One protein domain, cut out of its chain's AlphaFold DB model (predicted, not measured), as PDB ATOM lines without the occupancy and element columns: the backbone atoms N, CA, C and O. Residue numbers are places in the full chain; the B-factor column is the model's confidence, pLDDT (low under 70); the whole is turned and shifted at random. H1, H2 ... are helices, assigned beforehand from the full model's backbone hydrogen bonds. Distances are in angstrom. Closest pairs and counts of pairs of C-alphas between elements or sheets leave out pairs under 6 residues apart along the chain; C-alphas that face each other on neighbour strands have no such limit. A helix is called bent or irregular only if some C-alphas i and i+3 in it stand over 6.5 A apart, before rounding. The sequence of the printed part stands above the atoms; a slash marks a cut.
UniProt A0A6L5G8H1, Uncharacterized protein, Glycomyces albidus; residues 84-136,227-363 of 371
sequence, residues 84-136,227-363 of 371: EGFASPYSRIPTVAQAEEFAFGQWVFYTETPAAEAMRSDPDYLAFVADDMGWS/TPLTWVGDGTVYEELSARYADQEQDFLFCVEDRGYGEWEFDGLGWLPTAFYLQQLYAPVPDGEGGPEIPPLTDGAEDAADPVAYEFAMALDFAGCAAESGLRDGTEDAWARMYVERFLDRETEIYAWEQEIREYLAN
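What this domain is: This is residues 84 to 136 and 227 to 363 of the 371 residues of an uncharacterized protein of Glycomyces albidus (UniProt A0A6L5G8H1). A helical body has the long helix H10 between H2 and H7b, both running opposite ways to it, and a second helical part where H11 packs on H7a and leads into H12, whose residues 355 to 363 stick out. The bent helix H7 joins these two parts, short H1 lies near the middle, and H3, H4 and H5 follow H2 as a chain of small helices. The printed part has 190 residues, with twelve named helices, H1 to H12 in order, and no named strand; the class is all helix. It is compact, with a radius of gyration of the C-alphas of 18.8 A and spans of 57 by 41 by 36 A.

Where its parts are: H1, residues 89 to 92, begins at C-alpha 89 (277.526, 296.105, 355.495). H2 is residues 96 to 102, H3 107 to 110, H4 114 to 119 and H5 123 to 133. H6 is residues 228 to 231. H7, residues 234 to 261, was assigned as one helix by its hydrogen bonds but is bent, with C-alphas 244 and 247 8.2 A apart; its arms are H7a, 234 to 244, 15.3 A, and H7b, 247 to 261, 19.5 A. H5 and H7b are irregular: C-alphas 128 and 131 are 7.1 A apart, and 258 and 261 7.5 A. H8 is residues 274 to 282 and H9 299 to 302. H10, 307 to 325, is 26.6 A long, H11, 331 to 344, 19.9 A, and H12, 347 to 363, 24.7 A, ending at C-alpha 363 (243.336, 285.304, 366.287).

How they stand to each other: H10 is the hub. Its residues 312 to 320 alone touch H2, closest C-alphas Val 96 and Ala 319, 5.0 A, at a shallow tilt of 22 degrees, opposite ways. H7b touches H10, closest C-alphas Gln 248 and Ser 325, 5.1 A, at a shallow tilt of 31 degrees, opposite ways. H8 only just touches residues 307 to 311 of H10, with 3 pairs of C-alphas within 8 A, closest Leu 281 and Pro 307, 6.1 A. H9 is close to H10 but not clearly touching, closest C-alphas Ala 301 and Tyr 310, 7.0 A. H3 touches H4, closest C-alphas Val 108 and Ala 116, 4.6 A. H5 is close to H1 but not clearly touching, closest C-alphas Arg 92 and Asp 132, 6.8 A. H7a and H7b are about perpendicular, at 86 degrees. H7a touches H11, closest C-alphas Val 237 and Met 338, 6.7 A, at a steep tilt of 55 degrees, opposite ways. H6 and H11 are near each other, with 6 pairs of C-alphas within 10 A. H12 is about perpendicular to H11, at 84 degrees, and apart from H10. Every O i to N i+4 pair is within hydrogen-bond range in H2, H4, H7a, H10 and H12; the figures are 5 of 7 in H5, 10 of 11 in H7b, 9 of 10 in H11 and 2 of 5 in H8, where 6 of 6 O i to N i+3 pairs are; H1, H3, H6 and H9 are too short for such a pair.

The domain as a whole: The C-alphas farthest apart, Asp 299 and Asn 363, are 60.2 A apart. Residues 137 to 226 are not printed, and C-alphas 136 and 227 are 20.5 A apart across the cut. The links H7 to H8 and H8 to H9 are long. Mean pLDDT of the printed part is 91.8; residues 132 to 136 and 285 to 291 are under 70.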
ATOM      1  N   GLU A  84     263.102 296.683 355.808       86.00
ATOM      2  CA  GLU A  84     262.977 297.765 354.819       86.00
ATOM      3  C   GLU A  84     263.723 297.472 353.509       86.00
ATOM      4  O   GLU A  84     263.587 298.200 352.526       86.00
ATOM      5  N   GLY A  85     264.470 296.368 353.478       90.69
ATOM      6  CA  GLY A  85     265.250 295.923 352.335       90.69
ATOM      7  C   GLY A  85     266.551 295.264 352.772       90.69
ATOM      8  O   GLY A  85     266.894 295.206 353.952       90.69
ATOM      9  N   PHE A  86     267.289 294.740 351.800       92.00
ATOM     10  CA  PHE A  86     268.630 294.228 352.050       92.00
ATOM     11  C   PHE A  86     269.632 295.384 352.029       92.00
ATOM     12  O   PHE A  86     269.829 295.989 350.977       92.00
ATOM     13  N   ALA A  87     270.287 295.638 353.161       91.50
ATOM     14  CA  ALA A  87     271.358 296.620 353.283       91.50
ATOM     15  C   ALA A  87     272.708 295.909 353.462       91.50
ATOM     16  O   ALA A  87     272.902 295.143 354.409       91.50
ATOM     17  N   SER A  88     273.642 296.129 352.536       94.12
ATOM     18  CA  SER A  88     275.003 295.596 352.617       94.12
ATOM     19  C   SER A  88     275.744 296.207 353.810       94.12
ATOM     20  O   SER A  88     275.445 297.343 354.189       94.12
ATOM     21  N   PRO A  89     276.754 295.536 354.389       93.06
ATOM     22  CA  PRO A  89     277.526 296.105 355.495       93.06
ATOM     23  C   PRO A  89     278.142 297.473 355.169       93.06
ATOM     24  O   PRO A  89     278.220 298.339 356.038       93.06
ATOM     25  N   TYR A  90     278.485 297.721 353.899       94.88
ATOM     26  CA  TYR A  90     279.061 298.991 353.453       94.88
ATOM     27  C   TYR A  90     278.049 300.141 353.345       94.88
ATOM     28  O   TYR A  90     278.466 301.290 353.190       94.88
ATOM     29  N   SER A  91     276.740 299.874 353.434       93.00
ATOM     30  CA  SER A  91     275.705 300.922 353.491       93.00
ATOM     31  C   SER A  91     275.899 301.868 354.686       93.00
ATOM     32  O   SER A  91     275.600 303.058 354.563       93.00
ATOM     33  N   ARG A  92     276.499 301.358 355.775       91.75
ATOM     34  CA  ARG A  92     276.861 302.087 357.004       91.75
ATOM     35  C   ARG A  92     277.927 303.159 356.799       91.75
ATOM     36  O   ARG A  92     278.027 304.096 357.586       91.75
ATOM     37  N   ILE A  93     278.737 303.056 355.745       95.44
ATOM     38  CA  ILE A  93     279.644 304.142 355.364       95.44
ATOM     39  C   ILE A  93     278.788 305.183 354.647       95.44
ATOM     40  O   ILE A  93     278.319 304.863 353.558       95.44
ATOM     41  N   PRO A  94     278.578 306.405 355.167       95.94
ATOM     42  CA  PRO A  94     277.643 307.359 354.572       95.94
ATOM     43  C   PRO A  94     278.007 307.700 353.121       95.94
ATOM     44  O   PRO A  94     279.169 307.668 352.713       95.94
ATOM     45  N   THR A  95     277.009 308.046 352.306       96.50
ATOM     46  CA  THR A  95     277.276 308.707 351.019       96.50
ATOM     47  C   THR A  95     277.837 310.103 351.272       96.50
ATOM     48  O   THR A  95     277.662 310.655 352.351       96.50
ATOM     49  N   VAL A  96     278.453 310.733 350.266       98.00
ATOM     50  CA  VAL A  96     278.967 312.109 350.424       98.00
ATOM     51  C   VAL A  96     277.854 313.071 350.853       98.00
ATOM     52  O   VAL A  96     278.067 313.872 351.752       98.00
ATOM     53  N   ALA A  97     276.656 312.951 350.273       97.50
ATOM     54  CA  ALA A  97     275.515 313.785 350.652       97.50
ATOM     55  C   ALA A  97     275.072 313.539 352.106       97.50
ATOM     56  O   ALA A  97     274.865 314.494 352.845       97.50
ATOM     57  N   GLN A  98     274.993 312.274 352.537       96.50
ATOM     58  CA  GLN A  98     274.682 311.937 353.933       96.50
ATOM     59  C   GLN A  98     275.775 312.426 354.890       96.50
ATOM     60  O   GLN A  98     275.463 312.960 355.943       96.50
ATOM     61  N   ALA A  99     277.052 312.312 354.520       97.69
ATOM     62  CA  ALA A  99     278.164 312.796 355.330       97.69
ATOM     63  C   ALA A  99     278.167 314.330 355.464       97.69
ATOM     64  O   ALA A  99     278.489 314.847 356.531       97.69
ATOM     65  N   GLU A 100     277.784 315.062 354.410       98.06
ATOM     66  CA  GLU A 100     277.610 316.523 354.449       98.06
ATOM     67  C   GLU A 100     276.489 316.956 355.402       98.06
ATOM     68  O   GLU A 100     276.578 318.030 356.001       98.06
ATOM     69  N   GLU A 101     275.436 316.147 355.524       96.88
ATOM     70  CA  GLU A 101     274.230 316.494 356.274       96.88
ATOM     71  C   GLU A 101     274.252 315.976 357.719       96.88
ATOM     72  O   GLU A 101     273.948 316.715 358.657       96.88
ATOM     73  N   PHE A 102     274.670 314.726 357.904       96.44
ATOM     74  CA  PHE A 102     274.544 313.978 359.154       96.44
ATOM     75  C   PHE A 102     275.887 313.547 359.755       96.44
ATOM     76  O   PHE A 102     275.921 313.178 360.930       96.44
ATOM     77  N   ALA A 103     276.987 313.620 358.997       96.81
ATOM     78  CA  ALA A 103     278.258 312.967 359.321       96.81
ATOM     79  C   ALA A 103     278.089 311.443 359.512       96.81
ATOM     80  O   ALA A 103     277.531 310.788 358.635       96.81
ATOM     81  N   PHE A 104     278.559 310.881 360.633       95.31
ATOM     82  CA  PHE A 104     278.224 309.519 361.079       95.31
ATOM     83  C   PHE A 104     277.040 309.502 362.060       95.31
ATOM     84  O   PHE A 104     276.663 308.448 362.562       95.31
ATOM     85  N   GLY A 105     276.460 310.664 362.365       94.25
ATOM     86  CA  GLY A 105     275.317 310.816 363.258       94.25
ATOM     87  C   GLY A 105     275.618 310.718 364.755       94.25
ATOM     88  O   GLY A 105     274.716 310.994 365.543       94.25
ATOM     89  N   GLN A 106     276.845 310.407 365.180       93.06
ATOM     90  CA  GLN A 106     277.173 310.185 366.595       93.06
ATOM     91  C   GLN A 106     277.054 311.474 367.417       93.06
ATOM     92  O   GLN A 106     276.527 311.464 368.532       93.06
ATOM     93  N   TRP A 107     277.452 312.615 366.852       94.69
ATOM     94  CA  TRP A 107     277.356 313.928 367.503       94.69
ATOM     95  C   TRP A 107     275.954 314.273 368.034       94.69
ATOM     96  O   TRP A 107     275.830 315.020 369.011       94.69
ATOM     97  N   VAL A 108     274.895 313.741 367.415       93.81
ATOM     98  CA  VAL A 108     273.500 313.982 367.812       93.81
ATOM     99  C   VAL A 108     273.203 313.390 369.193       93.81
ATOM    100  O   VAL A 108     272.447 313.975 369.970       93.81
ATOM    101  N   PHE A 109     273.831 312.267 369.540       87.88
ATOM    102  CA  PHE A 109     273.636 311.589 370.824       87.88
ATOM    103  C   PHE A 109     274.509 312.170 371.928       87.88
ATOM    104  O   PHE A 109     274.110 312.208 373.087       87.88
ATOM    105  N   TYR A 110     275.688 312.670 371.567       89.69
ATOM    106  CA  TYR A 110     276.672 313.126 372.544       89.69
ATOM    107  C   TYR A 110     276.663 314.630 372.814       89.69
ATOM    108  O   TYR A 110     277.418 315.115 373.663       89.69
ATOM    109  N   THR A 111     275.829 315.397 372.111       91.88
ATOM    110  CA  THR A 111     275.757 316.848 372.297       91.88
ATOM    111  C   THR A 111     274.335 317.321 372.580       91.88
ATOM    112  O   THR A 111     273.392 316.954 371.898       91.88
ATOM    113  N   GLU A 112     274.183 318.223 373.554       91.62
ATOM    114  CA  GLU A 112     272.897 318.856 373.904       91.62
ATOM    115  C   GLU A 112     272.752 320.237 373.251       91.62
ATOM    116  O   GLU A 112     272.386 321.236 373.878       91.62
ATOM    117  N   THR A 113     273.145 320.334 371.981       94.00
ATOM    118  CA  THR A 113     272.999 321.582 371.226       94.00
ATOM    119  C   THR A 113     271.592 321.681 370.631       94.00
ATOM    120  O   THR A 113     271.005 320.657 370.291       94.00
ATOM    121  N   PRO A 114     271.058 322.895 370.388       95.94
ATOM    122  CA  PRO A 114     269.785 323.041 369.677       95.94
ATOM    123  C   PRO A 114     269.774 322.392 368.282       95.94
ATOM    124  O   PRO A 114     268.711 322.070 367.768       95.94
ATOM    125  N   ALA A 115     270.946 322.235 367.654       94.88
ATOM    126  CA  ALA A 115     271.076 321.541 366.376       94.88
ATOM    127  C   ALA A 115     270.907 320.024 366.537       94.88
ATOM    128  O   ALA A 115     270.182 319.425 365.752       94.88
ATOM    129  N   ALA A 116     271.514 319.427 367.568       93.38
ATOM    130  CA  ALA A 116     271.343 318.010 367.877       93.38
ATOM    131  C   ALA A 116     269.888 317.701 368.251       93.38
ATOM    132  O   ALA A 116     269.302 316.774 367.709       93.38
ATOM    133  N   GLU A 117     269.265 318.533 369.093       91.00
ATOM    134  CA  GLU A 117     267.853 318.381 369.469       91.00
ATOM    135  C   GLU A 117     266.919 318.439 368.250       91.00
ATOM    136  O   GLU A 117     266.015 317.618 368.123       91.00
ATOM    137  N   ALA A 118     267.164 319.369 367.319       92.81
ATOM    138  CA  ALA A 118     266.413 319.429 366.070       92.81
ATOM    139  C   ALA A 118     266.638 318.177 365.202       92.81
ATOM    140  O   ALA A 118     265.676 317.657 364.646       92.81
ATOM    141  N   MET A 119     267.881 317.687 365.128       93.12
ATOM    142  CA  MET A 119     268.255 316.518 364.328       93.12
ATOM    143  C   MET A 119     267.627 315.217 364.850       93.12
ATOM    144  O   MET A 119     267.157 314.414 364.055       93.12
ATOM    145  N   ARG A 120     267.506 315.038 366.175       88.31
ATOM    146  CA  ARG A 120     266.832 313.869 366.794       88.31
ATOM    147  C   ARG A 120     265.375 313.699 366.358       88.31
ATOM    148  O   ARG A 120     264.818 312.620 366.490       88.31
ATOM    149  N   SER A 121     264.734 314.773 365.899       87.00
ATOM    150  CA  SER A 121     263.355 314.752 365.395       87.00
ATOM    151  C   SER A 121     263.272 314.900 363.873       87.00
ATOM    152  O   SER A 121     262.168 315.035 363.343       87.00
ATOM    153  N   ASP A 122     264.409 314.935 363.173       91.12
ATOM    154  CA  ASP A 122     264.455 315.061 361.721       91.12
ATOM    155  C   ASP A 122     264.168 313.692 361.070       91.12
ATOM    156  O   ASP A 122     264.908 312.737 361.314       91.12
ATOM    157  N   PRO A 123     263.107 313.561 360.248       90.25
ATOM    158  CA  PRO A 123     262.770 312.293 359.606       90.25
ATOM    159  C   PRO A 123     263.873 311.732 358.703       90.25
ATOM    160  O   PRO A 123     264.004 310.513 358.616       90.25
ATOM    161  N   ASP A 124     264.649 312.591 358.037       92.25
ATOM    162  CA  ASP A 124     265.696 312.154 357.109       92.25
ATOM    163  C   ASP A 124     266.908 311.616 357.887       92.25
ATOM    164  O   ASP A 124     267.503 310.610 357.498       92.25
ATOM    165  N   TYR A 125     267.223 312.223 359.036       91.12
ATOM    166  CA  TYR A 125     268.233 311.701 359.958       91.12
ATOM    167  C   TYR A 125     267.803 310.383 360.599       91.12
ATOM    168  O   TYR A 125     268.589 309.440 360.637       91.12
ATOM    169  N   LEU A 126     266.558 310.296 361.078       87.31
ATOM    170  CA  LEU A 126     266.033 309.073 361.684       87.31
ATOM    171  C   LEU A 126     266.061 307.904 360.691       87.31
ATOM    172  O   LEU A 126     266.476 306.812 361.059       87.31
ATOM    173  N   ALA A 127     265.705 308.147 359.428       86.31
ATOM    174  CA  ALA A 127     265.844 307.153 358.366       86.31
ATOM    175  C   ALA A 127     267.313 306.787 358.083       86.31
ATOM    176  O   ALA A 127     267.608 305.647 357.750       86.31
ATOM    177  N   PHE A 128     268.245 307.736 358.215       89.06
ATOM    178  CA  PHE A 128     269.676 307.486 358.026       89.06
ATOM    179  C   PHE A 128     270.288 306.608 359.130       89.06
ATOM    180  O   PHE A 128     271.109 305.751 358.816       89.06
ATOM    181  N   VAL A 129     269.915 306.809 360.400       86.31
ATOM    182  CA  VAL A 129     270.512 306.066 361.530       86.31
ATOM    183  C   VAL A 129     269.768 304.789 361.913       86.31
ATOM    184  O   VAL A 129     270.325 303.990 362.663       86.31
ATOM    185  N   ALA A 130     268.547 304.576 361.407       79.69
ATOM    186  CA  ALA A 130     267.716 303.422 361.759       79.69
ATOM    187  C   ALA A 130     268.439 302.075 361.564       79.69
ATOM    188  O   ALA A 130     268.356 301.216 362.439       79.69
ATOM    189  N   ASP A 131     269.205 301.920 360.481       70.00
ATOM    190  CA  ASP A 131     269.904 300.667 360.144       70.00
ATOM    191  C   ASP A 131     271.115 300.354 361.045       70.00
ATOM    192  O   ASP A 131     271.541 299.198 361.148       70.00
ATOM    193  N   ASP A 132     271.715 301.374 361.666       69.31
ATOM    194  CA  ASP A 132     272.941 301.225 362.462       69.31
ATOM    195  C   ASP A 132     272.669 301.283 363.967       69.31
ATOM    196  O   ASP A 132     273.281 300.565 364.753       69.31
ATOM    197  N   MET A 133     271.720 302.125 364.372       64.56
ATOM    198  CA  MET A 133     271.427 302.398 365.778       64.56
ATOM    199  C   MET A 133     270.110 301.785 366.249       64.56
ATOM    200  O   MET A 133     269.794 301.860 367.437       64.56
ATOM    201  N   GLY A 134     269.362 301.171 365.332       65.62
ATOM    202  CA  GLY A 134     267.978 300.792 365.555       65.62
ATOM    203  C   GLY A 134     267.059 302.013 365.533       65.62
ATOM    204  O   GLY A 134     267.453 303.149 365.818       65.62
ATOM    205  N   TRP A 135     265.795 301.784 365.196       65.06
ATOM    206  CA  TRP A 135     264.763 302.787 365.411       65.06
ATOM    207  C   TRP A 135     264.368 302.799 366.892       65.06
ATOM    208  O   TRP A 135     263.915 301.785 367.418       65.06
ATOM    209  N   SER A 136     264.476 303.954 367.549       67.00
ATOM    210  CA  SER A 136     263.849 304.196 368.853       67.00
ATOM    211  C   SER A 136     262.717 305.199 368.663       67.00
ATOM    212  O   SER A 136     262.937 306.302 368.159       67.00
ATOM    213  N   THR A 227     262.148 284.623 362.180       90.62
ATOM    214  CA  THR A 227     262.216 285.391 360.933       90.62
ATOM    215  C   THR A 227     263.132 284.690 359.928       90.62
ATOM    216  O   THR A 227     264.219 284.246 360.299       90.62
ATOM    217  N   PRO A 228     262.767 284.619 358.636       93.25
ATOM    218  CA  PRO A 228     263.637 284.045 357.622       93.25
ATOM    219  C   PRO A 228     265.034 284.664 357.566       93.25
ATOM    220  O   PRO A 228     265.976 283.996 357.152       93.25
ATOM    221  N   LEU A 229     265.181 285.916 358.004       89.75
ATOM    222  CA  LEU A 229     266.464 286.615 358.021       89.75
ATOM    223  C   LEU A 229     267.496 285.929 358.928       89.75
ATOM    224  O   LEU A 229     268.655 285.862 358.544       89.75
ATOM    225  N   THR A 230     267.097 285.322 360.053       90.69
ATOM    226  CA  THR A 230     268.046 284.633 360.956       90.69
ATOM    227  C   THR A 230     268.481 283.262 360.443       90.69
ATOM    228  O   THR A 230     269.414 282.660 360.971       90.69
ATOM    229  N   TRP A 231     267.836 282.745 359.393       91.81
ATOM    230  CA  TRP A 231     268.230 281.483 358.767       91.81
ATOM    231  C   TRP A 231     269.528 281.590 357.970       91.81
ATOM    232  O   TRP A 231     270.124 280.567 357.619       91.81
ATOM    233  N   VAL A 232     269.921 282.817 357.640       89.69
ATOM    234  CA  VAL A 232     271.131 283.146 356.906       89.69
ATOM    235  C   VAL A 232     272.049 283.883 357.869       89.69
ATOM    236  O   VAL A 232     271.666 284.885 358.449       89.69
ATOM    237  N   GLY A 233     273.261 283.366 358.070       89.06
ATOM    238  CA  GLY A 233     274.242 284.043 358.915       89.06
ATOM    239  C   GLY A 233     274.944 285.159 358.150       89.06
ATOM    240  O   GLY A 233     275.691 284.863 357.214       89.06
ATOM    241  N   ASP A 234     274.768 286.405 358.589       87.81
ATOM    242  CA  ASP A 234     275.373 287.607 358.000       87.81
ATOM    243  C   ASP A 234     276.876 287.455 357.764       87.81
ATOM    244  O   ASP A 234     277.357 287.762 356.679       87.81
ATOM    245  N   GLY A 235     277.613 286.888 358.726       90.38
ATOM    246  CA  GLY A 235     279.059 286.682 358.587       90.38
ATOM    247  C   GLY A 235     279.444 285.749 357.434       90.38
ATOM    248  O   GLY A 235     280.455 285.964 356.772       90.38
ATOM    249  N   THR A 236     278.622 284.740 357.125       91.88
ATOM    250  CA  THR A 236     278.857 283.864 355.962       91.88
ATOM    251  C   THR A 236     278.573 284.588 354.649       91.88
ATOM    252  O   THR A 236     279.308 284.410 353.680       91.88
ATOM    253  N   VAL A 237     277.521 285.410 354.596       93.19
ATOM    254  CA  VAL A 237     277.223 286.220 353.404       93.19
ATOM    255  C   VAL A 237     278.307 287.278 353.198       93.19
ATOM    256  O   VAL A 237     278.750 287.504 352.072       93.19
ATOM    257  N   TYR A 238     278.781 287.886 354.283       95.25
ATOM    258  CA  TYR A 238     279.846 288.874 354.250       95.25
ATOM    259  C   TYR A 238     281.177 288.291 353.789       95.25
ATOM    260  O   TYR A 238     281.811 288.901 352.936       95.25
ATOM    261  N   GLU A 239     281.576 287.099 354.239       96.06
ATOM    262  CA  GLU A 239     282.802 286.451 353.747       96.06
ATOM    263  C   GLU A 239     282.799 286.322 352.208       96.06
ATOM    264  O   GLU A 239     283.799 286.600 351.540       96.06
ATOM    265  N   GLU A 240     281.654 285.964 351.621       95.75
ATOM    266  CA  GLU A 240     281.485 285.880 350.167       95.75
ATOM    267  C   GLU A 240     281.460 287.253 349.482       95.75
ATOM    268  O   GLU A 240     282.023 287.401 348.390       95.75
ATOM    269  N   LEU A 241     280.817 288.253 350.098       95.81
ATOM    270  CA  LEU A 241     280.794 289.628 349.597       95.81
ATOM    271  C   LEU A 241     282.201 290.238 349.610       95.81
ATOM    272  O   LEU A 241     282.668 290.679 348.560       95.81
ATOM    273  N   SER A 242     282.892 290.190 350.750       96.62
ATOM    274  CA  SER A 242     284.260 290.686 350.931       96.62
ATOM    275  C   SER A 242     285.212 290.019 349.940       96.62
ATOM    276  O   SER A 242     285.937 290.706 349.228       96.62
ATOM    277  N   ALA A 243     285.128 288.700 349.724       97.19
ATOM    278  CA  ALA A 243     285.942 288.036 348.699       97.19
ATOM    279  C   ALA A 243     285.711 288.582 347.272       97.19
ATOM    280  O   ALA A 243     286.617 288.548 346.433       97.19
ATOM    281  N   ARG A 244     284.501 289.075 346.975       96.44
ATOM    282  CA  ARG A 244     284.141 289.697 345.690       96.44
ATOM    283  C   ARG A 244     284.605 291.150 345.581       96.44
ATOM    284  O   ARG A 244     284.889 291.585 344.465       96.44
ATOM    285  N   TYR A 245     284.656 291.856 346.709       97.31
ATOM    286  CA  TYR A 245     284.966 293.283 346.825       97.31
ATOM    287  C   TYR A 245     286.328 293.559 347.493       97.31
ATOM    288  O   TYR A 245     286.608 294.688 347.875       97.31
ATOM    289  N   ALA A 246     287.199 292.549 347.601       97.69
ATOM    290  CA  ALA A 246     288.446 292.628 348.367       97.69
ATOM    291  C   ALA A 246     289.386 293.747 347.893       97.69
ATOM    292  O   ALA A 246     290.021 294.409 348.711       97.69
ATOM    293  N   ASP A 247     289.465 293.975 346.577       98.25
ATOM    294  CA  ASP A 247     290.266 295.067 346.013       98.25
ATOM    295  C   ASP A 247     289.673 296.433 346.422       98.25
ATOM    296  O   ASP A 247     290.409 297.335 346.804       98.25
ATOM    297  N   GLN A 248     288.342 296.576 346.402       98.50
ATOM    298  CA  GLN A 248     287.639 297.806 346.778       98.50
ATOM    299  C   GLN A 248     287.699 298.084 348.283       98.50
ATOM    300  O   GLN A 248     287.837 299.243 348.676       98.50
ATOM    301  N   GLU A 249     287.601 297.045 349.118       98.19
ATOM    302  CA  GLU A 249     287.813 297.146 350.565       98.19
ATOM    303  C   GLU A 249     289.240 297.605 350.857       98.19
ATOM    304  O   GLU A 249     289.439 298.568 351.591       98.19
ATOM    305  N   GLN A 250     290.233 296.968 350.235       98.44
ATOM    306  CA  GLN A 250     291.632 297.339 350.410       98.44
ATOM    307  C   GLN A 250     291.908 298.780 349.952       98.44
ATOM    308  O   GLN A 250     292.532 299.543 350.689       98.44
ATOM    309  N   ASP A 251     291.427 299.170 348.771       98.69
ATOM    310  CA  ASP A 251     291.586 300.531 348.251       98.69
ATOM    311  C   ASP A 251     290.889 301.570 349.150       98.69
ATOM    312  O   ASP A 251     291.423 302.660 349.368       98.69
ATOM    313  N   PHE A 252     289.723 301.230 349.713       98.62
ATOM    314  CA  PHE A 252     289.029 302.065 350.693       98.62
ATOM    315  C   PHE A 252     289.865 302.258 351.965       98.62
ATOM    316  O   PHE A 252     290.099 303.400 352.363       98.62
ATOM    317  N   LEU A 253     290.343 301.169 352.575       98.31
ATOM    318  CA  LEU A 253     291.112 301.219 353.823       98.31
ATOM    319  C   LEU A 253     292.429 301.987 353.643       98.31
ATOM    320  O   LEU A 253     292.753 302.838 354.467       98.31
ATOM    321  N   PHE A 254     293.139 301.777 352.527       98.56
ATOM    322  CA  PHE A 254     294.341 302.556 352.209       98.56
ATOM    323  C   PHE A 254     294.043 304.038 351.992       98.56
ATOM    324  O   PHE A 254     294.811 304.887 352.436       98.56
ATOM    325  N   CYS A 255     292.924 304.375 351.346       98.75
ATOM    326  CA  CYS A 255     292.515 305.767 351.203       98.75
ATOM    327  C   CYS A 255     292.234 306.417 352.568       98.75
ATOM    328  O   CYS A 255     292.692 307.533 352.813       98.75
ATOM    329  N   VAL A 256     291.527 305.727 353.468       98.25
ATOM    330  CA  VAL A 256     291.246 306.206 354.833       98.25
ATOM    331  C   VAL A 256     292.542 306.414 355.627       98.25
ATOM    332  O   VAL A 256     292.714 307.457 356.267       98.25
ATOM    333  N   GLU A 257     293.483 305.474 355.532       97.38
ATOM    334  CA  GLU A 257     294.808 305.581 356.151       97.38
ATOM    335  C   GLU A 257     295.588 306.789 355.600       97.38
ATOM    336  O   GLU A 257     296.077 307.617 356.373       97.38
ATOM    337  N   ASP A 258     295.634 306.958 354.272       98.00
ATOM    338  CA  ASP A 258     296.313 308.069 353.588       98.00
ATOM    339  C   ASP A 258     295.721 309.447 353.945       98.00
ATOM    340  O   ASP A 258     296.425 310.465 353.910       98.00
ATOM    341  N   ARG A 259     294.430 309.502 354.308       97.31
ATOM    342  CA  ARG A 259     293.761 310.714 354.822       97.31
ATOM    343  C   ARG A 259     294.113 311.011 356.284       97.31
ATOM    344  O   ARG A 259     293.824 312.105 356.762       97.31
ATOM    345  N   GLY A 260     294.805 310.097 356.963       95.69
ATOM    346  CA  GLY A 260     295.348 310.293 358.305       95.69
ATOM    347  C   GLY A 260     294.465 309.769 359.434       95.69
ATOM    348  O   GLY A 260     294.675 310.181 360.573       95.69
ATOM    349  N   TYR A 261     293.509 308.877 359.151       95.50
ATOM    350  CA  TYR A 261     292.622 308.288 360.166       95.50
ATOM    351  C   TYR A 261     293.145 306.974 360.767       95.50
ATOM    352  O   TYR A 261     292.443 306.352 361.559       95.50
ATOM    353  N   GLY A 262     294.375 306.574 360.434       93.88
ATOM    354  CA  GLY A 262     295.004 305.350 360.936       93.88
ATOM    355  C   GLY A 262     294.611 304.094 360.156       93.88
ATOM    356  O   GLY A 262     293.969 304.177 359.110       93.88
ATOM    357  N   GLU A 263     295.036 302.938 360.663       94.75
ATOM    358  CA  GLU A 263     294.698 301.627 360.102       94.75
ATOM    359  C   GLU A 263     293.311 301.193 360.604       94.75
ATOM    360  O   GLU A 263     293.010 301.292 361.795       94.75
ATOM    361  N   TRP A 264     292.472 300.720 359.681       95.88
ATOM    362  CA  TRP A 264     291.122 300.225 359.946       95.88
ATOM    363  C   TRP A 264     290.978 298.817 359.380       95.88
ATOM    364  O   TRP A 264     291.613 298.476 358.383       95.88
ATOM    365  N   GLU A 265     290.101 298.025 359.985       95.75
ATOM    366  CA  GLU A 265     289.746 296.695 359.499       95.75
ATOM    367  C   GLU A 265     288.231 296.512 359.595       95.75
ATOM    368  O   GLU A 265     287.597 296.979 360.544       95.75
ATOM    369  N   PHE A 266     287.656 295.844 358.596       95.75
ATOM    370  CA  PHE A 266     286.294 295.338 358.691       95.75
ATOM    371  C   PHE A 266     286.286 294.079 359.558       95.75
ATOM    372  O   PHE A 266     287.140 293.204 359.391       95.75
ATOM    373  N   ASP A 267     285.318 293.964 360.461       93.81
ATOM    374  CA  ASP A 267     285.157 292.765 361.279       93.81
ATOM    375  C   ASP A 267     284.534 291.590 360.494       93.81
ATOM    376  O   ASP A 267     284.308 291.649 359.284       93.81
ATOM    377  N   GLY A 268     284.243 290.485 361.190       92.69
ATOM    378  CA  GLY A 268     283.637 289.293 360.584       92.69
ATOM    379  C   GLY A 268     282.206 289.477 360.055       92.69
ATOM    380  O   GLY A 268     281.681 288.545 359.449       92.69
ATOM    381  N   LEU A 269     281.580 290.633 360.282       92.62
ATOM    382  CA  LEU A 269     280.259 291.016 359.774       92.62
ATOM    383  C   LEU A 269     280.342 292.152 358.740       92.62
ATOM    384  O   LEU A 269     279.314 292.594 358.222       92.62
ATOM    385  N   GLY A 270     281.550 292.621 358.421       93.75
ATOM    386  CA  GLY A 270     281.769 293.736 357.509       93.75
ATOM    387  C   GLY A 270     281.552 295.096 358.137       93.75
ATOM    388  O   GLY A 270     281.282 296.062 357.422       93.75
ATOM    389  N   TRP A 271     281.634 295.186 359.462       91.94
ATOM    390  CA  TRP A 271     281.451 296.435 360.181       91.94
ATOM    391  C   TRP A 271     282.790 297.110 360.438       91.94
ATOM    392  O   TRP A 271     283.795 296.464 360.733       91.94
ATOM    393  N   LEU A 272     282.786 298.439 360.348       93.81
ATOM    394  CA  LEU A 272     283.852 299.275 360.887       93.81
ATOM    395  C   LEU A 272     283.408 299.761 362.270       93.81
ATOM    396  O   LEU A 272     282.264 300.199 362.403       93.81
ATOM    397  N   PRO A 273     284.284 299.782 363.287       92.38
ATOM    398  CA  PRO A 273     283.932 300.236 364.632       92.38
ATOM    399  C   PRO A 273     283.852 301.775 364.721       92.38
ATOM    400  O   PRO A 273     284.335 302.372 365.683       92.38
ATOM    401  N   THR A 274     283.275 302.449 363.719       93.38
ATOM    402  CA  THR A 274     283.218 303.918 363.623       93.38
ATOM    403  C   THR A 274     282.463 304.526 364.795       93.38
ATOM    404  O   THR A 274     282.968 305.468 365.398       93.38
ATOM    405  N   ALA A 275     281.313 303.965 365.179       90.19
ATOM    406  CA  ALA A 275     280.541 304.433 366.330       90.19
ATOM    407  C   ALA A 275     281.370 304.395 367.627       90.19
ATOM    408  O   ALA A 275     281.432 305.383 368.360       90.19
ATOM    409  N   PHE A 276     282.089 303.294 367.868       89.44
ATOM    410  CA  PHE A 276     282.953 303.133 369.039       89.44
ATOM    411  C   PHE A 276     284.196 304.032 368.995       89.44
ATOM    412  O   PHE A 276     284.601 304.587 370.016       89.44
ATOM    413  N   TYR A 277     284.800 304.215 367.819       92.75
ATOM    414  CA  TYR A 277     285.903 305.159 367.635       92.75
ATOM    415  C   TYR A 277     285.457 306.595 367.926       92.75
ATOM    416  O   TYR A 277     286.100 307.306 368.694       92.75
ATOM    417  N   LEU A 278     284.322 307.014 367.362       93.25
ATOM    418  CA  LEU A 278     283.770 308.353 367.555       93.25
ATOM    419  C   LEU A 278     283.312 308.581 368.993       93.25
ATOM    420  O   LEU A 278     283.481 309.683 369.507       93.25
ATOM    421  N   GLN A 279     282.804 307.553 369.676       91.12
ATOM    422  CA  GLN A 279     282.454 307.647 371.090       91.12
ATOM    423  C   GLN A 279     283.642 308.137 371.931       91.12
ATOM    424  O   GLN A 279     283.436 308.995 372.788       91.12
ATOM    425  N   GLN A 280     284.875 307.695 371.637       90.50
ATOM    426  CA  GLN A 280     286.092 308.146 372.333       90.50
ATOM    427  C   GLN A 280     286.327 309.663 372.227       90.50
ATOM    428  O   GLN A 280     286.946 310.249 373.116       90.50
ATOM    429  N   LEU A 281     285.826 310.316 371.170       90.38
ATOM    430  CA  LEU A 281     285.919 311.771 370.998       90.38
ATOM    431  C   LEU A 281     284.986 312.533 371.939       90.38
ATOM    432  O   LEU A 281     285.271 313.669 372.321       90.38
ATOM    433  N   TYR A 282     283.856 311.924 372.286       90.00
ATOM    434  CA  TYR A 282     282.778 312.584 373.012       90.00
ATOM    435  C   TYR A 282     282.732 312.220 374.492       90.00
ATOM    436  O   TYR A 282     282.437 313.068 375.338       90.00
ATOM    437  N   ALA A 283     283.015 310.961 374.810       84.56
ATOM    438  CA  ALA A 283     282.964 310.425 376.152       84.56
ATOM    439  C   ALA A 283     284.131 309.454 376.368       84.56
ATOM    440  O   ALA A 283     284.487 308.697 375.467       84.56
ATOM    441  N   PRO A 284     284.734 309.431 377.569       71.88
ATOM    442  CA  PRO A 284     285.696 308.393 377.895       71.88
ATOM    443  C   PRO A 284     284.991 307.036 377.827       71.88
ATOM    444  O   PRO A 284     284.077 306.773 378.612       71.88
ATOM    445  N   VAL A 285     285.419 306.189 376.892       67.31
ATOM    446  CA  VAL A 285     284.998 304.789 376.843       67.31
ATOM    447  C   VAL A 285     285.583 304.120 378.091       67.31
ATOM    448  O   VAL A 285     286.793 304.220 378.308       67.31
ATOM    449  N   PRO A 286     284.766 303.517 378.973       61.12
ATOM    450  CA  PRO A 286     285.293 302.768 380.105       61.12
ATOM    451  C   PRO A 286     286.248 301.688 379.594       61.12
ATOM    452  O   PRO A 286     285.908 300.994 378.638       61.12
ATOM    453  N   ASP A 287     287.416 301.532 380.227       58.28
ATOM    454  CA  ASP A 287     288.318 300.406 379.959       58.28
ATOM    455  C   ASP A 287     287.557 299.101 380.257       58.28
ATOM    456  O   ASP A 287     287.446 298.680 381.409       58.28
ATOM    457  N   GLY A 288     286.962 298.503 379.226       56.12
ATOM    458  CA  GLY A 288     286.161 297.292 379.313       56.12
ATOM    459  C   GLY A 288     286.812 296.163 378.529       56.12
ATOM    460  O   GLY A 288     287.132 296.315 377.351       56.12
ATOM    461  N   GLU A 289     286.997 295.011 379.172       54.12
ATOM    462  CA  GLU A 289     287.273 293.763 378.460       54.12
ATOM    463  C   GLU A 289     285.980 293.337 377.740       54.12
ATOM    464  O   GLU A 289     284.980 293.065 378.398       54.12
ATOM    465  N   GLY A 290     285.973 293.305 376.400       64.62
ATOM    466  CA  GLY A 290     284.868 292.719 375.620       64.62
ATOM    467  C   GLY A 290     284.289 293.552 374.471       64.62
ATOM    468  O   GLY A 290     283.430 293.041 373.757       64.62
ATOM    469  N   GLY A 291     284.738 294.793 374.260       68.31
ATOM    470  CA  GLY A 291     284.377 295.571 373.065       68.31
ATOM    471  C   GLY A 291     285.091 295.088 371.792       68.31
ATOM    472  O   GLY A 291     286.055 294.320 371.895       68.31
ATOM    473  N   PRO A 292     284.656 295.532 370.594       78.50
ATOM    474  CA  PRO A 292     285.422 295.309 369.368       78.50
ATOM    475  C   PRO A 292     286.825 295.918 369.497       78.50
ATOM    476  O   PRO A 292     287.058 296.809 370.314       78.50
ATOM    477  N   GLU A 293     287.777 295.447 368.693       82.50
ATOM    478  CA  GLU A 293     289.085 296.097 368.602       82.50
ATOM    479  C   GLU A 293     288.906 297.447 367.898       82.50
ATOM    480  O   GLU A 293     288.570 297.509 366.717       82.50
ATOM    481  N   ILE A 294     289.052 298.541 368.650       85.69
ATOM    482  CA  ILE A 294     288.865 299.900 368.137       85.69
ATOM    483  C   ILE A 294     290.250 300.503 367.874       85.69
ATOM    484  O   ILE A 294     291.100 300.459 368.773       85.69
ATOM    485  N   PRO A 295     290.495 301.107 366.697       86.31
ATOM    486  CA  PRO A 295     291.723 301.854 366.458       86.31
ATOM    487  C   PRO A 295     291.935 302.940 367.530       86.31
ATOM    488  O   PRO A 295     290.963 303.563 367.978       86.31
ATOM    489  N   PRO A 296     293.182 303.202 367.962       87.19
ATOM    490  CA  PRO A 296     293.452 304.311 368.868       87.19
ATOM    491  C   PRO A 296     293.139 305.643 368.179       87.19
ATOM    492  O   PRO A 296     293.308 305.773 366.964       87.19
ATOM    493  N   LEU A 297     292.736 306.649 368.961       88.88
ATOM    494  CA  LEU A 297     292.587 308.007 368.444       88.88
ATOM    495  C   LEU A 297     293.890 308.468 367.781       88.88
ATOM    496  O   LEU A 297     294.986 308.310 368.319       88.88
ATOM    497  N   THR A 298     293.765 309.040 366.588       90.56
ATOM    498  CA  THR A 298     294.900 309.673 365.909       90.56
ATOM    499  C   THR A 298     295.256 310.997 366.583       90.56
ATOM    500  O   THR A 298     294.377 311.648 367.147       90.56
ATOM    501  N   ASP A 299     296.506 311.462 366.452       88.69
ATOM    502  CA  ASP A 299     296.934 312.777 366.971       88.69
ATOM    503  C   ASP A 299     295.960 313.900 366.546       88.69
ATOM    504  O   ASP A 299     295.619 314.781 367.329       88.69
ATOM    505  N   GLY A 300     295.464 313.853 365.301       87.31
ATOM    506  CA  GLY A 300     294.503 314.832 364.785       87.31
ATOM    507  C   GLY A 300     293.120 314.765 365.441       87.31
ATOM    508  O   GLY A 300     292.450 315.793 365.528       87.31
ATOM    509  N   ALA A 301     292.705 313.583 365.897       89.81
ATOM    510  CA  ALA A 301     291.461 313.372 366.629       89.81
ATOM    511  C   ALA A 301     291.595 313.821 368.092       89.81
ATOM    512  O   ALA A 301     290.726 314.523 368.600       89.81
ATOM    513  N   GLU A 302     292.711 313.479 368.746       88.94
ATOM    514  CA  GLU A 302     293.008 313.898 370.124       88.94
ATOM    515  C   GLU A 302     293.151 315.423 370.248       88.94
ATOM    516  O   GLU A 302     292.686 316.026 371.218       88.94
ATOM    517  N   ASP A 303     293.764 316.061 369.246       90.69
ATOM    518  CA  ASP A 303     293.965 317.510 369.198       90.69
ATOM    519  C   ASP A 303     292.741 318.280 368.653       90.69
ATOM    520  O   ASP A 303     292.775 319.517 368.553       90.69
ATOM    521  N   ALA A 304     291.656 317.590 368.282       90.00
ATOM    522  CA  ALA A 304     290.471 318.219 367.715       90.00
ATOM    523  C   ALA A 304     289.795 319.144 368.740       90.00
ATOM    524  O   ALA A 304     289.194 318.720 369.723       90.00
ATOM    525  N   ALA A 305     289.847 320.454 368.484       91.75
ATOM    526  CA  ALA A 305     289.203 321.450 369.345       91.75
ATOM    527  C   ALA A 305     287.662 321.411 369.280       91.75
ATOM    528  O   ALA A 305     287.000 321.953 370.164       91.75
ATOM    529  N   ASP A 306     287.114 320.822 368.216       95.19
ATOM    530  CA  ASP A 306     285.684 320.648 367.974       95.19
ATOM    531  C   ASP A 306     285.450 319.215 367.456       95.19
ATOM    532  O   ASP A 306     285.731 318.947 366.281       95.19
ATOM    533  N   PRO A 307     284.994 318.280 368.316       94.62
ATOM    534  CA  PRO A 307     284.807 316.881 367.934       94.62
ATOM    535  C   PRO A 307     283.710 316.707 366.878       94.62
ATOM    536  O   PRO A 307     283.830 315.830 366.028       94.62
ATOM    537  N   VAL A 308     282.702 317.590 366.850       96.75
ATOM    538  CA  VAL A 308     281.649 317.551 365.825       96.75
ATOM    539  C   VAL A 308     282.246 317.894 364.466       96.75
ATOM    540  O   VAL A 308     282.051 317.170 363.495       96.75
ATOM    541  N   ALA A 309     283.045 318.962 364.385       97.12
ATOM    542  CA  ALA A 309     283.715 319.319 363.136       97.12
ATOM    543  C   ALA A 309     284.677 318.220 362.644       97.12
ATOM    544  O   ALA A 309     284.809 318.030 361.434       97.12
ATOM    545  N   TYR A 310     285.330 317.500 363.563       97.19
ATOM    546  CA  TYR A 310     286.158 316.341 363.226       97.19
ATOM    547  C   TYR A 310     285.321 315.184 362.667       97.19
ATOM    548  O   TYR A 310     285.670 314.654 361.616       97.19
ATOM    549  N   GLU A 311     284.200 314.832 363.306       97.12
ATOM    550  CA  GLU A 311     283.304 313.774 362.822       97.12
ATOM    551  C   GLU A 311     282.798 314.062 361.403       97.12
ATOM    552  O   GLU A 311     282.845 313.180 360.550       97.12
ATOM    553  N   PHE A 312     282.387 315.301 361.110       98.25
ATOM    554  CA  PHE A 312     281.984 315.699 359.756       98.25
ATOM    555  C   PHE A 312     283.123 315.553 358.739       98.25
ATOM    556  O   PHE A 312     282.905 315.052 357.637       98.25
ATOM    557  N   ALA A 313     284.343 315.972 359.089       98.31
ATOM    558  CA  ALA A 313     285.500 315.822 358.206       98.31
ATOM    559  C   ALA A 313     285.826 314.341 357.945       98.31
ATOM    560  O   ALA A 313     286.024 313.949 356.794       98.31
ATOM    561  N   MET A 314     285.799 313.518 358.995       98.06
ATOM    562  CA  MET A 314     286.027 312.080 358.909       98.06
ATOM    563  C   MET A 314     284.958 311.393 358.054       98.06
ATOM    564  O   MET A 314     285.302 310.653 357.137       98.06
ATOM    565  N   ALA A 315     283.675 311.677 358.288       98.12
ATOM    566  CA  ALA A 315     282.574 311.116 357.506       98.12
ATOM    567  C   ALA A 315     282.694 311.469 356.017       98.12
ATOM    568  O   ALA A 315     282.506 310.607 355.161       98.12
ATOM    569  N   LEU A 316     283.057 312.717 355.702       98.75
ATOM    570  CA  LEU A 316     283.287 313.168 354.328       98.75
ATOM    571  C   LEU A 316     284.450 312.437 353.658       98.75
ATOM    572  O   LEU A 316     284.345 312.061 352.489       98.75
ATOM    573  N   ASP A 317     285.552 312.234 354.378       98.69
ATOM    574  CA  ASP A 317     286.702 311.505 353.854       98.69
ATOM    575  C   ASP A 317     286.388 310.019 353.652       98.69
ATOM    576  O   ASP A 317     286.714 309.483 352.596       98.69
ATOM    577  N   PHE A 318     285.686 309.372 354.588       98.44
ATOM    578  CA  PHE A 318     285.236 307.981 354.451       98.44
ATOM    579  C   PHE A 318     284.278 307.823 353.267       98.44
ATOM    580  O   PHE A 318     284.477 306.953 352.419       98.44
ATOM    581  N   ALA A 319     283.283 308.705 353.155       98.38
ATOM    582  CA  ALA A 319     282.351 308.725 352.034       98.38
ATOM    583  C   ALA A 319     283.069 308.941 350.691       98.38
ATOM    584  O   ALA A 319     282.757 308.286 349.693       98.38
ATOM    585  N   GLY A 320     284.054 309.844 350.664       98.62
ATOM    586  CA  GLY A 320     284.903 310.095 349.503       98.62
ATOM    587  C   GLY A 320     285.729 308.870 349.115       98.62
ATOM    588  O   GLY A 320     285.694 308.461 347.959       98.62
ATOM    589  N   CYS A 321     286.407 308.243 350.077       98.75
ATOM    590  CA  CYS A 321     287.195 307.033 349.856       98.75
ATOM    591  C   CYS A 321     286.335 305.866 349.356       98.75
ATOM    592  O   CYS A 321     286.730 305.188 348.411       98.75
ATOM    593  N   ALA A 322     285.140 305.664 349.919       98.31
ATOM    594  CA  ALA A 322     284.231 304.601 349.487       98.31
ATOM    595  C   ALA A 322     283.700 304.827 348.060       98.31
ATOM    596  O   ALA A 322     283.503 303.870 347.310       98.31
ATOM    597  N   ALA A 323     283.493 306.088 347.666       98.19
ATOM    598  CA  ALA A 323     283.136 306.445 346.294       98.19
ATOM    599  C   ALA A 323     284.322 306.305 345.321       98.19
ATOM    600  O   ALA A 323     284.134 305.884 344.183       98.19
ATOM    601  N   GLU A 324     285.541 306.653 345.744       98.38
ATOM    602  CA  GLU A 324     286.760 306.552 344.930       98.38
ATOM    603  C   GLU A 324     287.170 305.096 344.667       98.38
ATOM    604  O   GLU A 324     287.567 304.776 343.543       98.38
ATOM    605  N   SER A 325     287.040 304.216 345.666       98.25
ATOM    606  CA  SER A 325     287.326 302.784 345.517       98.25
ATOM    607  C   SER A 325     286.204 302.019 344.810       98.25
ATOM    608  O   SER A 325     286.415 300.900 344.348       98.25
ATOM    609  N   GLY A 326     285.007 302.606 344.705       97.69
ATOM    610  CA  GLY A 326     283.817 301.913 344.212       97.69
ATOM    611  C   GLY A 326     283.294 300.862 345.196       97.69
ATOM    612  O   GLY A 326     282.585 299.947 344.783       97.69
ATOM    613  N   LEU A 327     283.625 300.975 346.489       96.56
ATOM    614  CA  LEU A 327     283.180 300.036 347.522       96.56
ATOM    615  C   LEU A 327     281.655 299.965 347.619       96.56
ATOM    616  O   LEU A 327     281.121 298.912 347.915       96.56
ATOM    617  N   ARG A 328     280.938 301.055 347.330       92.75
ATOM    618  CA  ARG A 328     279.463 301.072 347.342       92.75
ATOM    619  C   ARG A 328     278.824 300.722 345.993       92.75
ATOM    620  O   ARG A 328     277.597 300.676 345.883       92.75
ATOM    621  N   ASP A 329     279.618 300.493 344.950       94.06
ATOM    622  CA  ASP A 329     279.098 300.304 343.599       94.06
ATOM    623  C   ASP A 329     278.544 298.881 343.418       94.06
ATOM    624  O   ASP A 329     279.259 297.906 343.160       94.06
ATOM    625  N   GLY A 330     277.219 298.763 343.525       91.44
ATOM    626  CA  GLY A 330     276.483 297.517 343.286       91.44
ATOM    627  C   GLY A 330     276.552 296.499 344.426       91.44
ATOM    628  O   GLY A 330     276.095 295.371 344.237       91.44
ATOM    629  N   THR A 331     277.092 296.870 345.590       94.12
ATOM    630  CA  THR A 331     277.167 295.986 346.763       94.12
ATOM    631  C   THR A 331     275.807 295.677 347.352       94.12
ATOM    632  O   THR A 331     275.583 294.534 347.727       94.12
ATOM    633  N   GLU A 332     274.880 296.636 347.347       94.12
ATOM    634  CA  GLU A 332     273.489 296.420 347.773       94.12
ATOM    635  C   GLU A 332     272.817 295.329 346.930       94.12
ATOM    636  O   GLU A 332     272.337 294.324 347.450       94.12
ATOM    637  N   ASP A 333     272.894 295.456 345.602       95.19
ATOM    638  CA  ASP A 333     272.357 294.460 344.671       95.19
ATOM    639  C   ASP A 333     273.036 293.090 344.837       95.19
ATOM    640  O   ASP A 333     272.387 292.048 344.711       95.19
ATOM    641  N   ALA A 334     274.353 293.069 345.063       95.81
ATOM    642  CA  ALA A 334     275.105 291.833 345.257       95.81
ATOM    643  C   ALA A 334     274.712 291.139 346.566       95.81
ATOM    644  O   ALA A 334     274.462 289.933 346.557       95.81
ATOM    645  N   TRP A 335     274.615 291.902 347.653       95.94
ATOM    646  CA  TRP A 335     274.204 291.449 348.977       95.94
ATOM    647  C   TRP A 335     272.793 290.868 348.948       95.94
ATOM    648  O   TRP A 335     272.585 289.709 349.307       95.94
ATOM    649  N   ALA A 336     271.844 291.622 348.397       96.38
ATOM    650  CA  ALA A 336     270.456 291.205 348.276       96.38
ATOM    651  C   ALA A 336     270.314 289.897 347.476       96.38
ATOM    652  O   ALA A 336     269.589 288.983 347.873       96.38
ATOM    653  N   ARG A 337     271.071 289.744 346.378       96.19
ATOM    654  CA  ARG A 337     271.099 288.487 345.612       96.19
ATOM    655  C   ARG A 337     271.653 287.320 346.416       96.19
ATOM    656  O   ARG A 337     271.061 286.250 346.357       96.19
ATOM    657  N   MET A 338     272.737 287.508 347.167       95.31
ATOM    658  CA  MET A 338     273.329 286.435 347.975       95.31
ATOM    659  C   MET A 338     272.373 285.921 349.061       95.31
ATOM    660  O   MET A 338     272.355 284.717 349.337       95.31
ATOM    661  N   TYR A 339     271.561 286.800 349.656       95.06
ATOM    662  CA  TYR A 339     270.473 286.391 350.551       95.06
ATOM    663  C   TYR A 339     269.402 285.607 349.807       95.06
ATOM    664  O   TYR A 339     269.032 284.503 350.201       95.06
ATOM    665  N   VAL A 340     268.921 286.164 348.699       96.00
ATOM    666  CA  VAL A 340     267.834 285.566 347.927       96.00
ATOM    667  C   VAL A 340     268.214 284.196 347.383       96.00
ATOM    668  O   VAL A 340     267.399 283.285 347.467       96.00
ATOM    669  N   GLU A 341     269.449 284.000 346.924       95.31
ATOM    670  CA  GLU A 341     269.973 282.695 346.495       95.31
ATOM    671  C   GLU A 341     269.831 281.627 347.591       95.31
ATOM    672  O   GLU A 341     269.405 280.508 347.305       95.31
ATOM    673  N   ARG A 342     270.073 281.985 348.859       94.62
ATOM    674  CA  ARG A 342     269.897 281.088 350.019       94.62
ATOM    675  C   ARG A 342     268.430 280.833 350.367       94.62
ATOM    676  O   ARG A 342     268.105 279.825 350.995       94.62
ATOM    677  N   PHE A 343     267.543 281.727 349.947       95.56
ATOM    678  CA  PHE A 343     266.105 281.623 350.159       95.56
ATOM    679  C   PHE A 343     265.357 280.893 349.046       95.56
ATOM    680  O   PHE A 343     264.246 280.430 349.294       95.56
ATOM    681  N   LEU A 344     265.942 280.726 347.856       95.31
ATOM    682  CA  LEU A 344     265.267 280.082 346.721       95.31
ATOM    683  C   LEU A 344     264.747 278.680 347.060       95.31
ATOM    684  O   LEU A 344     263.594 278.357 346.771       95.31
ATOM    685  N   ASP A 345     265.560 277.866 347.733       94.06
ATOM    686  CA  ASP A 345     265.169 276.508 348.133       94.06
ATOM    687  C   ASP A 345     264.221 276.483 349.346       94.06
ATOM    688  O   ASP A 345     263.690 275.424 349.683       94.06
ATOM    689  N   ARG A 346     263.995 277.640 349.985       95.56
ATOM    690  CA  ARG A 346     263.154 277.819 351.180       95.56
ATOM    691  C   ARG A 346     261.955 278.741 350.952       95.56
ATOM    692  O   ARG A 346     261.314 279.185 351.902       95.56
ATOM    693  N   GLU A 347     261.639 279.060 349.698       94.94
ATOM    694  CA  GLU A 347     260.591 280.033 349.377       94.94
ATOM    695  C   GLU A 347     259.226 279.607 349.960       94.94
ATOM    696  O   GLU A 347     258.449 280.438 350.425       94.94
ATOM    697  N   THR A 348     258.946 278.299 350.006       96.44
ATOM    698  CA  THR A 348     257.698 277.785 350.593       96.44
ATOM    699  C   THR A 348     257.637 278.026 352.101       96.44
ATOM    700  O   THR A 348     256.579 278.382 352.615       96.44
ATOM    701  N   GLU A 349     258.753 277.862 352.805       97.31
ATOM    702  CA  GLU A 349     258.888 278.126 354.233       97.31
ATOM    703  C   GLU A 349     258.729 279.620 354.544       97.31
ATOM    704  O   GLU A 349     258.076 279.958 355.525       97.31
ATOM    705  N   ILE A 350     259.243 280.513 353.690       96.25
ATOM    706  CA  ILE A 350     259.067 281.969 353.842       96.25
ATOM    707  C   ILE A 350     257.586 282.350 353.725       96.25
ATOM    708  O   ILE A 350     257.065 283.090 354.559       96.25
ATOM    709  N   TYR A 351     256.867 281.810 352.736       95.94
ATOM    710  CA  TYR A 351     255.422 282.046 352.648       95.94
ATOM    711  C   TYR A 351     254.651 281.430 353.815       95.94
ATOM    712  O   TYR A 351     253.655 282.008 354.247       95.94
ATOM    713  N   ALA A 352     255.067 280.256 354.301       96.69
ATOM    714  CA  ALA A 352     254.440 279.618 355.454       96.69
ATOM    715  C   ALA A 352     254.602 280.478 356.715       96.69
ATOM    716  O   ALA A 352     253.616 280.688 357.414       96.69
ATOM    717  N   TRP A 353     255.792 281.045 356.931       96.25
ATOM    718  CA  TRP A 353     256.065 282.018 357.989       96.25
ATOM    719  C   TRP A 353     255.145 283.249 357.894       96.25
ATOM    720  O   TRP A 353     254.489 283.603 358.871       96.25
ATOM    721  N   GLU A 354     254.994 283.851 356.704       95.88
ATOM    722  CA  GLU A 354     254.059 284.977 356.505       95.88
ATOM    723  C   GLU A 354     252.605 284.580 356.840       95.88
ATOM    724  O   GLU A 354     251.863 285.358 357.448       95.88
ATOM    725  N   GLN A 355     252.171 283.376 356.438       97.25
ATOM    726  CA  GLN A 355     250.818 282.897 356.747       97.25
ATOM    727  C   GLN A 355     250.620 282.644 358.242       97.25
ATOM    728  O   GLN A 355     249.561 282.986 358.759       97.25
ATOM    729  N   GLU A 356     251.614 282.094 358.932       96.38
ATOM    730  CA  GLU A 356     251.555 281.836 360.372       96.38
ATOM    731  C   GLU A 356     251.376 283.140 361.164       96.38
ATOM    732  O   GLU A 356     250.454 283.254 361.971       96.38
ATOM    733  N   ILE A 357     252.147 284.187 360.843       96.19
ATOM    734  CA  ILE A 357     251.977 285.517 361.457       96.19
ATOM    735  C   ILE A 357     250.580 286.082 361.173       96.19
ATOM    736  O   ILE A 357     249.932 286.649 362.055       96.19
ATOM    737  N   ARG A 358     250.083 285.919 359.940       97.38
ATOM    738  CA  ARG A 358     248.729 286.352 359.567       97.38
ATOM    739  C   ARG A 358     247.653 285.625 360.376       97.38
ATOM    740  O   ARG A 358     246.655 286.252 360.729       97.38
ATOM    741  N   GLU A 359     247.826 284.336 360.645       97.69
ATOM    742  CA  GLU A 359     246.909 283.548 361.473       97.69
ATOM    743  C   GLU A 359     246.910 284.045 362.924       97.69
ATOM    744  O   GLU A 359     245.840 284.332 363.461       97.69
ATOM    745  N   TYR A 360     248.081 284.279 363.521       97.38
ATOM    746  CA  TYR A 360     248.184 284.859 364.865       97.38
ATOM    747  C   TYR A 360     247.559 286.254 364.959       97.38
ATOM    748  O   TYR A 360     246.807 286.550 365.892       97.38
ATOM    749  N   LEU A 361     247.782 287.104 363.953       97.25
ATOM    750  CA  LEU A 361     247.150 288.420 363.886       97.25
ATOM    751  C   LEU A 361     245.624 288.303 363.788       97.25
ATOM    752  O   LEU A 361     244.906 289.061 364.442       97.25
ATOM    753  N   ALA A 362     245.116 287.348 363.004       97.94
ATOM    754  CA  ALA A 362     243.682 287.101 362.892       97.94
ATOM    755  C   ALA A 362     243.078 286.636 364.226       97.94
ATOM    756  O   ALA A 362     242.026 287.146 364.612       97.94
ATOM    757  N   ASN A 363     243.760 285.750 364.958       97.94
ATOM    758  CA  ASN A 363     243.336 285.304 366.287       97.94
ATOM    759  C   ASN A 363     243.243 286.483 367.270       97.94
ATOM    760  O   ASN A 363     242.215 286.686 367.923       97.94
TER     761      ASN A 363